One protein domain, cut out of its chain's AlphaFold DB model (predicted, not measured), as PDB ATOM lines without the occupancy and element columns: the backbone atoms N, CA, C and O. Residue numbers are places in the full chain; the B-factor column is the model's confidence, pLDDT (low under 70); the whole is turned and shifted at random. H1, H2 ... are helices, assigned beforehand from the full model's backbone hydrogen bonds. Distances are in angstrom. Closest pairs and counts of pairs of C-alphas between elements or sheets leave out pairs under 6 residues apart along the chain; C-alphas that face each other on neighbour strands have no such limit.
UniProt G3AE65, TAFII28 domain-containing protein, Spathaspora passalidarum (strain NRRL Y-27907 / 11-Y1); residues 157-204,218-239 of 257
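This is residues 157 to 204 and 218 to 239 of the 257 residues of the protein "TAFII28 domain-containing protein" of Spathaspora passalidarum (strain NRRL Y-27907 / 11-Y1) (UniProt G3AE65). What shape is this? One long helix, H1, makes the length, and a short helix, H2, crosses it steeply beside residues 164 to 172; residues 234 to 239 stick out. What is printed? The printed part has 70 residues with two named helices, H1 then H2, and no named strand: the class is all helix. It is extended, with a radius of gyration of the C-alphas of 19.9 A and spans of 65 by 30 by 14 A.

Where do the helices meet? H1, residues 157 to 199, touches H2, residues 223 to 237, with residues 164 to 172 alone; their closest C-alphas, of Ala 168 and His 225, are 4.9 A apart. How do they run? They run opposite ways at a steep tilt of 67 degrees, only just short of about perpendicular. Are their backbones complete? In H1 and H2 every O i to N i+4 pair is within hydrogen-bond range.

Where is H1? From C-alpha 157 at (23.406, 120.568, 13.036) it spans 63.2 A to C-alpha 199. Where does H2 end? It spans 21.2 A to C-alpha 237 at (16.691, 106.627, 9.615).

Is there a cut? Residues 205 to 217 are not printed; C-alphas 204 and 218 are 36.0 A apart. Where is confidence low? Residue 239 has pLDDT under 70.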
ATOM      1  N   SER A 157      22.207 121.161  12.429       94.88
ATOM      2  CA  SER A 157      23.406 120.568  13.036       94.88
ATOM      3  C   SER A 157      23.305 120.489  14.562       94.88
ATOM      4  O   SER A 157      23.806 119.536  15.152       94.88
ATOM      5  N   LYS A 158      22.661 121.475  15.211       92.50
ATOM      6  CA  LYS A 158      22.410 121.448  16.659       92.50
ATOM      7  C   LYS A 158      21.425 120.335  17.030       92.50
ATOM      8  O   LYS A 158      21.713 119.609  17.974       92.50
ATOM      9  N   SER A 159      20.318 120.192  16.290       92.00
ATOM     10  CA  SER A 159      19.345 119.101  16.498       92.00
ATOM     11  C   SER A 159      20.013 117.740  16.347       92.00
ATOM     12  O   SER A 159      19.975 116.926  17.262       92.00
ATOM     13  N   PHE A 160      20.746 117.560  15.247       94.06
ATOM     14  CA  PHE A 160      21.463 116.326  14.950       94.06
ATOM     15  C   PHE A 160      22.482 115.957  16.037       94.06
ATOM     16  O   PHE A 160      22.549 114.808  16.463       94.06
ATOM     17  N   LEU A 161      23.270 116.922  16.525       93.94
ATOM     18  CA  LEU A 161      24.207 116.662  17.619       93.94
ATOM     19  C   LEU A 161      23.473 116.252  18.905       93.94
ATOM     20  O   LEU A 161      23.949 115.363  19.603       93.94
ATOM     21  N   GLY A 162      22.326 116.875  19.194       92.56
ATOM     22  CA  GLY A 162      21.461 116.493  20.308       92.56
ATOM     23  C   GLY A 162      20.998 115.043  20.196       92.56
ATOM     24  O   GLY A 162      21.231 114.268  21.112       92.56
ATOM     25  N   GLU A 163      20.449 114.655  19.044       93.44
ATOM     26  CA  GLU A 163      19.988 113.286  18.774       93.44
ATOM     27  C   GLU A 163      21.103 112.246  18.966       93.44
ATOM     28  O   GLU A 163      20.902 111.232  19.632       93.44
ATOM     29  N   ILE A 164      22.304 112.505  18.436       96.25
ATOM     30  CA  ILE A 164      23.442 111.585  18.578       96.25
ATOM     31  C   ILE A 164      23.927 111.493  20.029       96.25
ATOM     32  O   ILE A 164      24.259 110.400  20.485       96.25
ATOM     33  N   ILE A 165      23.986 112.612  20.758       94.94
ATOM     34  CA  ILE A 165      24.411 112.616  22.166       94.94
ATOM     35  C   ILE A 165      23.386 111.887  23.036       94.94
ATOM     36  O   ILE A 165      23.791 111.054  23.842       94.94
ATOM     37  N   THR A 166      22.089 112.148  22.856       94.38
ATOM     38  CA  THR A 166      21.022 111.456  23.595       94.38
ATOM     39  C   THR A 166      21.104 109.950  23.373       94.38
ATOM     40  O   THR A 166      21.202 109.200  24.339       94.38
ATOM     41  N   LYS A 167      21.226 109.503  22.118       95.31
ATOM     42  CA  LYS A 167      21.414 108.078  21.807       95.31
ATOM     43  C   LYS A 167      22.683 107.491  22.417       95.31
ATOM     44  O   LYS A 167      22.704 106.332  22.806       95.31
ATOM     45  N   ALA A 168      23.762 108.263  22.506       97.31
ATOM     46  CA  ALA A 168      24.983 107.788  23.149       97.31
ATOM     47  C   ALA A 168      24.817 107.617  24.664       97.31
ATOM     48  O   ALA A 168      25.418 106.706  25.229       97.31
ATOM     49  N   ILE A 169      24.002 108.458  25.307       94.50
ATOM     50  CA  ILE A 169      23.634 108.304  26.720       94.50
ATOM     51  C   ILE A 169      22.753 107.061  26.901       94.50
ATOM     52  O   ILE A 169      23.018 106.270  27.797       94.50
ATOM     53  N   GLU A 170      21.783 106.826  26.015       93.81
ATOM     54  CA  GLU A 170      20.959 105.605  26.028       93.81
ATOM     55  C   GLU A 170      21.806 104.334  25.860       93.81
ATOM     56  O   GLU A 170      21.607 103.349  26.565       93.81
ATOM     57  N   VAL A 171      22.791 104.351  24.953       96.00
ATOM     58  CA  VAL A 171      23.735 103.234  24.787       96.00
ATOM     59  C   VAL A 171      24.572 103.031  26.048       96.00
ATOM     60  O   VAL A 171      24.751 101.896  26.471       96.00
ATOM     61  N   GLN A 172      25.073 104.109  26.657       95.50
ATOM     62  CA  GLN A 172      25.829 104.020  27.908       95.50
ATOM     63  C   GLN A 172      24.983 103.407  29.031       95.50
ATOM     64  O   GLN A 172      25.469 102.538  29.749       95.50
ATOM     65  N   ASP A 173      23.729 103.834  29.173       93.75
ATOM     66  CA  ASP A 173      22.803 103.278  30.159       93.75
ATOM     67  C   ASP A 173      22.527 101.793  29.897       93.75
ATOM     68  O   ASP A 173      22.632 100.965  30.801       93.75
ATOM     69  N   ARG A 174      22.287 101.423  28.635       93.31
ATOM     70  CA  ARG A 174      22.110 100.025  28.227       93.31
ATOM     71  C   ARG A 174      23.347  99.172  28.516       93.31
ATOM     72  O   ARG A 174      23.199  98.041  28.976       93.31
ATOM     73  N   ASP A 175      24.547  99.692  28.270       94.12
ATOM     74  CA  ASP A 175      25.807  99.009  28.577       94.12
ATOM     75  C   ASP A 175      25.974  98.825  30.098       94.12
ATOM     76  O   ASP A 175      26.354  97.743  30.547       94.12
ATOM     77  N   ASN A 176      25.632  99.839  30.901       94.19
ATOM     78  CA  ASN A 176      25.659  99.764  32.367       94.19
ATOM     79  C   ASN A 176      24.648  98.739  32.905       94.19
ATOM     80  O   ASN A 176      24.985  97.935  33.774       94.19
ATOM     81  N   LYS A 177      23.424  98.730  32.363       93.62
ATOM     82  CA  LYS A 177      22.389  97.734  32.678       93.62
ATOM     83  C   LYS A 177      22.863  96.328  32.295       93.62
ATOM     84  O   LYS A 177      22.747  95.404  33.091       93.62
ATOM     85  N   GLY A 178      23.484  96.170  31.125       93.62
ATOM     86  CA  GLY A 178      24.067  94.900  30.682       93.62
ATOM     87  C   GLY A 178      25.177  94.383  31.601       93.62
ATOM     88  O   GLY A 178      25.223  93.191  31.890       93.62
ATOM     89  N   ARG A 179      26.044  95.269  32.108       93.06
ATOM     90  CA  ARG A 179      27.060  94.912  33.113       93.06
ATOM     91  C   ARG A 179      26.433  94.418  34.408       93.06
ATOM     92  O   ARG A 179      26.833  93.371  34.900       93.06
ATOM     93  N   LEU A 180      25.410  95.119  34.896       93.38
ATOM     94  CA  LEU A 180      24.696  94.713  36.101       93.38
ATOM     95  C   LEU A 180      24.059  93.323  35.939       93.38
ATOM     96  O   LEU A 180      24.151  92.520  36.855       93.38
ATOM     97  N   ILE A 181      23.485  93.000  34.773       93.06
ATOM     98  CA  ILE A 181      22.950  91.653  34.489       93.06
ATOM     99  C   ILE A 181      24.039  90.583  34.609       93.06
ATOM    100  O   ILE A 181      23.823  89.562  35.255       93.06
ATOM    101  N   LEU A 182      25.220  90.821  34.032       92.19
ATOM    102  CA  LEU A 182      26.334  89.873  34.129       92.19
ATOM    103  C   LEU A 182      26.793  89.673  35.579       92.19
ATOM    104  O   LEU A 182      27.089  88.545  35.973       92.19
ATOM    105  N   ASP A 183      26.829  90.747  36.368       92.44
ATOM    106  CA  ASP A 183      27.195  90.684  37.785       92.44
ATOM    107  C   ASP A 183      26.130  89.931  38.608       92.44
ATOM    108  O   ASP A 183      26.476  89.110  39.461       92.44
ATOM    109  N   ILE A 184      24.840  90.138  38.310       91.12
ATOM    110  CA  ILE A 184      23.715  89.391  38.902       91.12
ATOM    111  C   ILE A 184      23.854  87.897  38.605       91.12
ATOM    112  O   ILE A 184      23.785  87.077  39.522       91.12
ATOM    113  N   ASP A 185      24.075  87.535  37.341       91.50
ATOM    114  CA  ASP A 185      24.221  86.139  36.924       91.50
ATOM    115  C   ASP A 185      25.440  85.486  37.584       91.50
ATOM    116  O   ASP A 185      25.372  84.342  38.040       91.50
ATOM    117  N   ALA A 186      26.558  86.212  37.690       91.12
ATOM    118  CA  ALA A 186      27.745  85.738  38.390       91.12
ATOM    119  C   ALA A 186      27.457  85.469  39.875       91.12
ATOM    120  O   ALA A 186      27.803  84.393  40.373       91.12
ATOM    121  N   LYS A 187      26.772  86.392  40.565       90.69
ATOM    122  CA  LYS A 187      26.441  86.252  41.990       90.69
ATOM    123  C   LYS A 187      25.445  85.113  42.241       90.69
ATOM    124  O   LYS A 187      25.660  84.296  43.137       90.69
ATOM    125  N   LYS A 188      24.415  84.972  41.400       90.38
ATOM    126  CA  LYS A 188      23.471  83.839  41.458       90.38
ATOM    127  C   LYS A 188      24.167  82.497  41.229       90.38
ATOM    128  O   LYS A 188      23.912  81.536  41.954       90.38
ATOM    129  N   ASN A 189      25.085  82.428  40.264       90.31
ATOM    130  CA  ASN A 189      25.862  81.216  40.002       90.31
ATOM    131  C   ASN A 189      26.797  80.856  41.165       90.31
ATOM    132  O   ASN A 189      26.912  79.678  41.504       90.31
ATOM    133  N   GLN A 190      27.432  81.845  41.803       87.88
ATOM    134  CA  GLN A 190      28.234  81.624  43.010       87.88
ATOM    135  C   GLN A 190      27.382  81.077  44.158       87.88
ATOM    136  O   GLN A 190      27.750  80.057  44.739       87.88
ATOM    137  N   LYS A 191      26.222  81.687  44.440       87.94
ATOM    138  CA  LYS A 191      25.300  81.210  45.484       87.94
ATOM    139  C   LYS A 191      24.854  79.767  45.234       87.94
ATOM    140  O   LYS A 191      24.925  78.940  46.138       87.94
ATOM    141  N   ARG A 192      24.514  79.430  43.987       87.62
ATOM    142  CA  ARG A 192      24.169  78.058  43.587       87.62
ATOM    143  C   ARG A 192      25.315  77.065  43.818       87.62
ATOM    144  O   ARG A 192      25.079  75.942  44.258       87.62
ATOM    145  N   GLU A 193      26.557  77.443  43.511       87.94
ATOM    146  CA  GLU A 193      27.712  76.567  43.752       87.94
ATOM    147  C   GLU A 193      27.985  76.388  45.252       87.94
ATOM    148  O   GLU A 193      28.309  75.277  45.673       87.94
ATOM    149  N   ILE A 194      27.792  77.439  46.056       87.06
ATOM    150  CA  ILE A 194      27.909  77.391  47.520       87.06
ATOM    151  C   ILE A 194      26.863  76.445  48.117       87.06
ATOM    152  O   ILE A 194      27.206  75.592  48.933       87.06
ATOM    153  N   GLU A 195      25.602  76.527  47.685       85.62
ATOM    154  CA  GLU A 195      24.550  75.598  48.122       85.62
ATOM    155  C   GLU A 195      24.924  74.143  47.791       85.62
ATOM    156  O   GLU A 195      24.916  73.275  48.667       85.62
ATOM    157  N   ARG A 196      25.399  73.887  46.565       87.88
ATOM    158  CA  ARG A 196      25.879  72.558  46.144       87.88
ATOM    159  C   ARG A 196      27.136  72.095  46.883       87.88
ATOM    160  O   ARG A 196      27.393  70.890  46.968       87.88
ATOM    161  N   SER A 197      28.007  72.997  47.330       86.06
ATOM    162  CA  SER A 197      29.230  72.637  48.058       86.06
ATOM    163  C   SER A 197      28.961  72.389  49.537       86.06
ATOM    164  O   SER A 197      29.562  71.477  50.107       86.06
ATOM    165  N   LEU A 198      28.016  73.125  50.127       83.69
ATOM    166  CA  LEU A 198      27.488  72.895  51.471       83.69
ATOM    167  C   LEU A 198      26.870  71.500  51.579       83.69
ATOM    168  O   LEU A 198      27.204  70.763  52.507       83.69
ATOM    169  N   GLU A 199      26.071  71.083  50.591       85.06
ATOM    170  CA  GLU A 199      25.553  69.709  50.500       85.06
ATOM    171  C   GLU A 199      26.670  68.653  50.472       85.06
ATOM    172  O   GLU A 199      26.533  67.562  51.031       85.06
ATOM    173  N   ARG A 200      27.807  68.981  49.844       88.38
ATOM    174  CA  ARG A 200      28.996  68.119  49.740       88.38
ATOM    175  C   ARG A 200      29.968  68.259  50.922       88.38
ATOM    176  O   ARG A 200      30.960  67.531  50.963       88.38
ATOM    177  N   GLY A 201      29.710  69.160  51.872       81.88
ATOM    178  CA  GLY A 201      30.580  69.433  53.019       81.88
ATOM    179  C   GLY A 201      31.935  70.062  52.664       81.88
ATOM    180  O   GLY A 201      32.902  69.865  53.398       81.88
ATOM    181  N   GLN A 202      32.032  70.770  51.534       82.06
ATOM    182  CA  GLN A 202      33.238  71.487  51.106       82.06
ATOM    183  C   GLN A 202      33.091  72.989  51.359       82.06
ATOM    184  O   GLN A 202      32.108  73.604  50.946       82.06
ATOM    185  N   GLU A 203      34.089  73.577  52.017       74.69
ATOM    186  CA  GLU A 203      34.168  75.019  52.256       74.69
ATOM    187  C   GLU A 203      34.714  75.716  51.001       74.69
ATOM    188  O   GLU A 203      35.798  75.381  50.516       74.69
ATOM    189  N   ILE A 204      33.932  76.647  50.452       79.75
ATOM    190  CA  ILE A 204      34.289  77.484  49.302       79.75
ATOM    191  C   ILE A 204      34.355  78.936  49.778       79.75
ATOM    192  O   ILE A 204      33.582  79.352  50.639       79.75
ATOM    193  N   ALA A 218      27.978 109.659  37.350       84.25
ATOM    194  CA  ALA A 218      28.242 110.419  36.135       84.25
ATOM    195  C   ALA A 218      29.577 109.977  35.507       84.25
ATOM    196  O   ALA A 218      30.655 110.307  36.006       84.25
ATOM    197  N   GLN A 219      29.502 109.237  34.401       89.25
ATOM    198  CA  GLN A 219      30.661 108.785  33.639       89.25
ATOM    199  C   GLN A 219      30.735 109.485  32.277       89.25
ATOM    200  O   GLN A 219      29.708 109.679  31.623       89.25
ATOM    201  N   PRO A 220      31.938 109.839  31.792       93.81
ATOM    202  CA  PRO A 220      32.081 110.471  30.489       93.81
ATOM    203  C   PRO A 220      31.702 109.510  29.358       93.81
ATOM    204  O   PRO A 220      32.089 108.336  29.371       93.81
ATOM    205  N   LEU A 221      31.017 110.036  28.338       94.50
ATOM    206  CA  LEU A 221      30.705 109.291  27.120       94.50
ATOM    207  C   LEU A 221      31.990 108.798  26.449       94.50
ATOM    208  O   LEU A 221      32.888 109.576  26.117       94.50
ATOM    209  N   GLN A 222      32.055 107.490  26.239       95.06
ATOM    210  CA  GLN A 222      33.183 106.824  25.616       95.06
ATOM    211  C   GLN A 222      33.020 106.784  24.082       95.06
ATOM    212  O   GLN A 222      31.904 106.868  23.557       95.06
ATOM    213  N   PRO A 223      34.117 106.633  23.312       96.94
ATOM    214  CA  PRO A 223      34.044 106.593  21.849       96.94
ATOM    215  C   PRO A 223      33.189 105.450  21.277       96.94
ATOM    216  O   PRO A 223      32.656 105.590  20.178       96.94
ATOM    217  N   ASN A 224      33.069 104.320  21.980       96.31
ATOM    218  CA  ASN A 224      32.173 103.215  21.613       96.31
ATOM    219  C   ASN A 224      30.700 103.649  21.657       96.31
ATOM    220  O   ASN A 224      29.997 103.392  20.684       96.31
ATOM    221  N   HIS A 225      30.269 104.379  22.694       96.56
ATOM    222  CA  HIS A 225      28.882 104.841  22.824       96.56
ATOM    223  C   HIS A 225      28.479 105.717  21.632       96.56
ATOM    224  O   HIS A 225      27.424 105.525  21.040       96.56
ATOM    225  N   ILE A 226      29.364 106.623  21.198       96.88
ATOM    226  CA  ILE A 226      29.116 107.494  20.036       96.88
ATOM    227  C   ILE A 226      29.035 106.694  18.727       96.88
ATOM    228  O   ILE A 226      28.211 106.990  17.860       96.88
ATOM    229  N   ARG A 227      29.898 105.683  18.551       96.81
ATOM    230  CA  ARG A 227      29.879 104.834  17.346       96.81
ATOM    231  C   ARG A 227      28.597 104.021  17.259       96.81
ATOM    232  O   ARG A 227      28.033 103.916  16.172       96.81
ATOM    233  N   GLU A 228      28.154 103.472  18.382       96.25
ATOM    234  CA  GLU A 228      26.941 102.668  18.430       96.25
ATOM    235  C   GLU A 228      25.687 103.532  18.300       96.25
ATOM    236  O   GLU A 228      24.817 103.215  17.495       96.25
ATOM    237  N   ALA A 229      25.657 104.704  18.937       96.75
ATOM    238  CA  ALA A 229      24.615 105.704  18.721       96.75
ATOM    239  C   ALA A 229      24.474 106.081  17.241       96.75
ATOM    240  O   ALA A 229      23.369 106.144  16.709       96.75
ATOM    241  N   TRP A 230      25.593 106.270  16.534       95.38
ATOM    242  CA  TRP A 230      25.581 106.520  15.092       95.38
ATOM    243  C   TRP A 230      25.083 105.320  14.277       95.38
ATOM    244  O   TRP A 230      24.397 105.505  13.269       95.38
ATOM    245  N   ARG A 231      25.419 104.090  14.689       95.50
ATOM    246  CA  ARG A 231      24.906 102.865  14.060       95.50
ATOM    247  C   ARG A 231      23.386 102.779  14.211       95.50
ATOM    248  O   ARG A 231      22.712 102.567  13.206       95.50
ATOM    249  N   LEU A 232      22.864 102.998  15.417       93.56
ATOM    250  CA  LEU A 232      21.428 102.991  15.717       93.56
ATOM    251  C   LEU A 232      20.690 104.104  14.970       93.56
ATOM    252  O   LEU A 232      19.734 103.829  14.254       93.56
ATOM    253  N   TYR A 233      21.217 105.330  15.021       93.44
ATOM    254  CA  TYR A 233      20.685 106.470  14.273       93.44
ATOM    255  C   TYR A 233      20.552 106.173  12.779       93.44
ATOM    256  O   TYR A 233      19.550 106.503  12.148       93.44
ATOM    257  N   LYS A 234      21.574 105.536  12.194       92.38
ATOM    258  CA  LYS A 234      21.512 105.102  10.801       92.38
ATOM    259  C   LYS A 234      20.428 104.069  10.589       92.38
ATOM    260  O   LYS A 234      19.706 104.217   9.622       92.38
ATOM    261  N   ILE A 235      20.337 103.042  11.428       91.00
ATOM    262  CA  ILE A 235      19.358 101.962  11.262       91.00
ATOM    263  C   ILE A 235      17.941 102.535  11.256       91.00
ATOM    264  O   ILE A 235      17.220 102.319  10.286       91.00
ATOM    265  N   GLU A 236      17.600 103.351  12.251       88.31
ATOM    266  CA  GLU A 236      16.286 103.990  12.380       88.31
ATOM    267  C   GLU A 236      15.946 104.858  11.158       88.31
ATOM    268  O   GLU A 236      14.889 104.703  10.540       88.31
ATOM    269  N   ASN A 237      16.892 105.701  10.733       86.25
ATOM    270  CA  ASN A 237      16.691 106.627   9.615       86.25
ATOM    271  C   ASN A 237      16.920 105.999   8.229       86.25
ATOM    272  O   ASN A 237      16.578 106.601   7.212       86.25
ATOM    273  N   SER A 238      17.481 104.788   8.158       70.62
ATOM    274  CA  SER A 238      17.727 104.041   6.912       70.62
ATOM    275  C   SER A 238      16.528 103.225   6.437       70.62
ATOM    276  O   SER A 238      16.619 102.549   5.411       70.62
ATOM    277  N   SER A 239      15.382 103.343   7.113       58.62
ATOM    278  CA  SER A 239      14.108 102.715   6.728       58.62
ATOM    279  C   SER A 239      13.599 103.133   5.334       58.62
ATOM    280  O   SER A 239      12.615 102.592   4.838       58.62
TER     281      SER A 239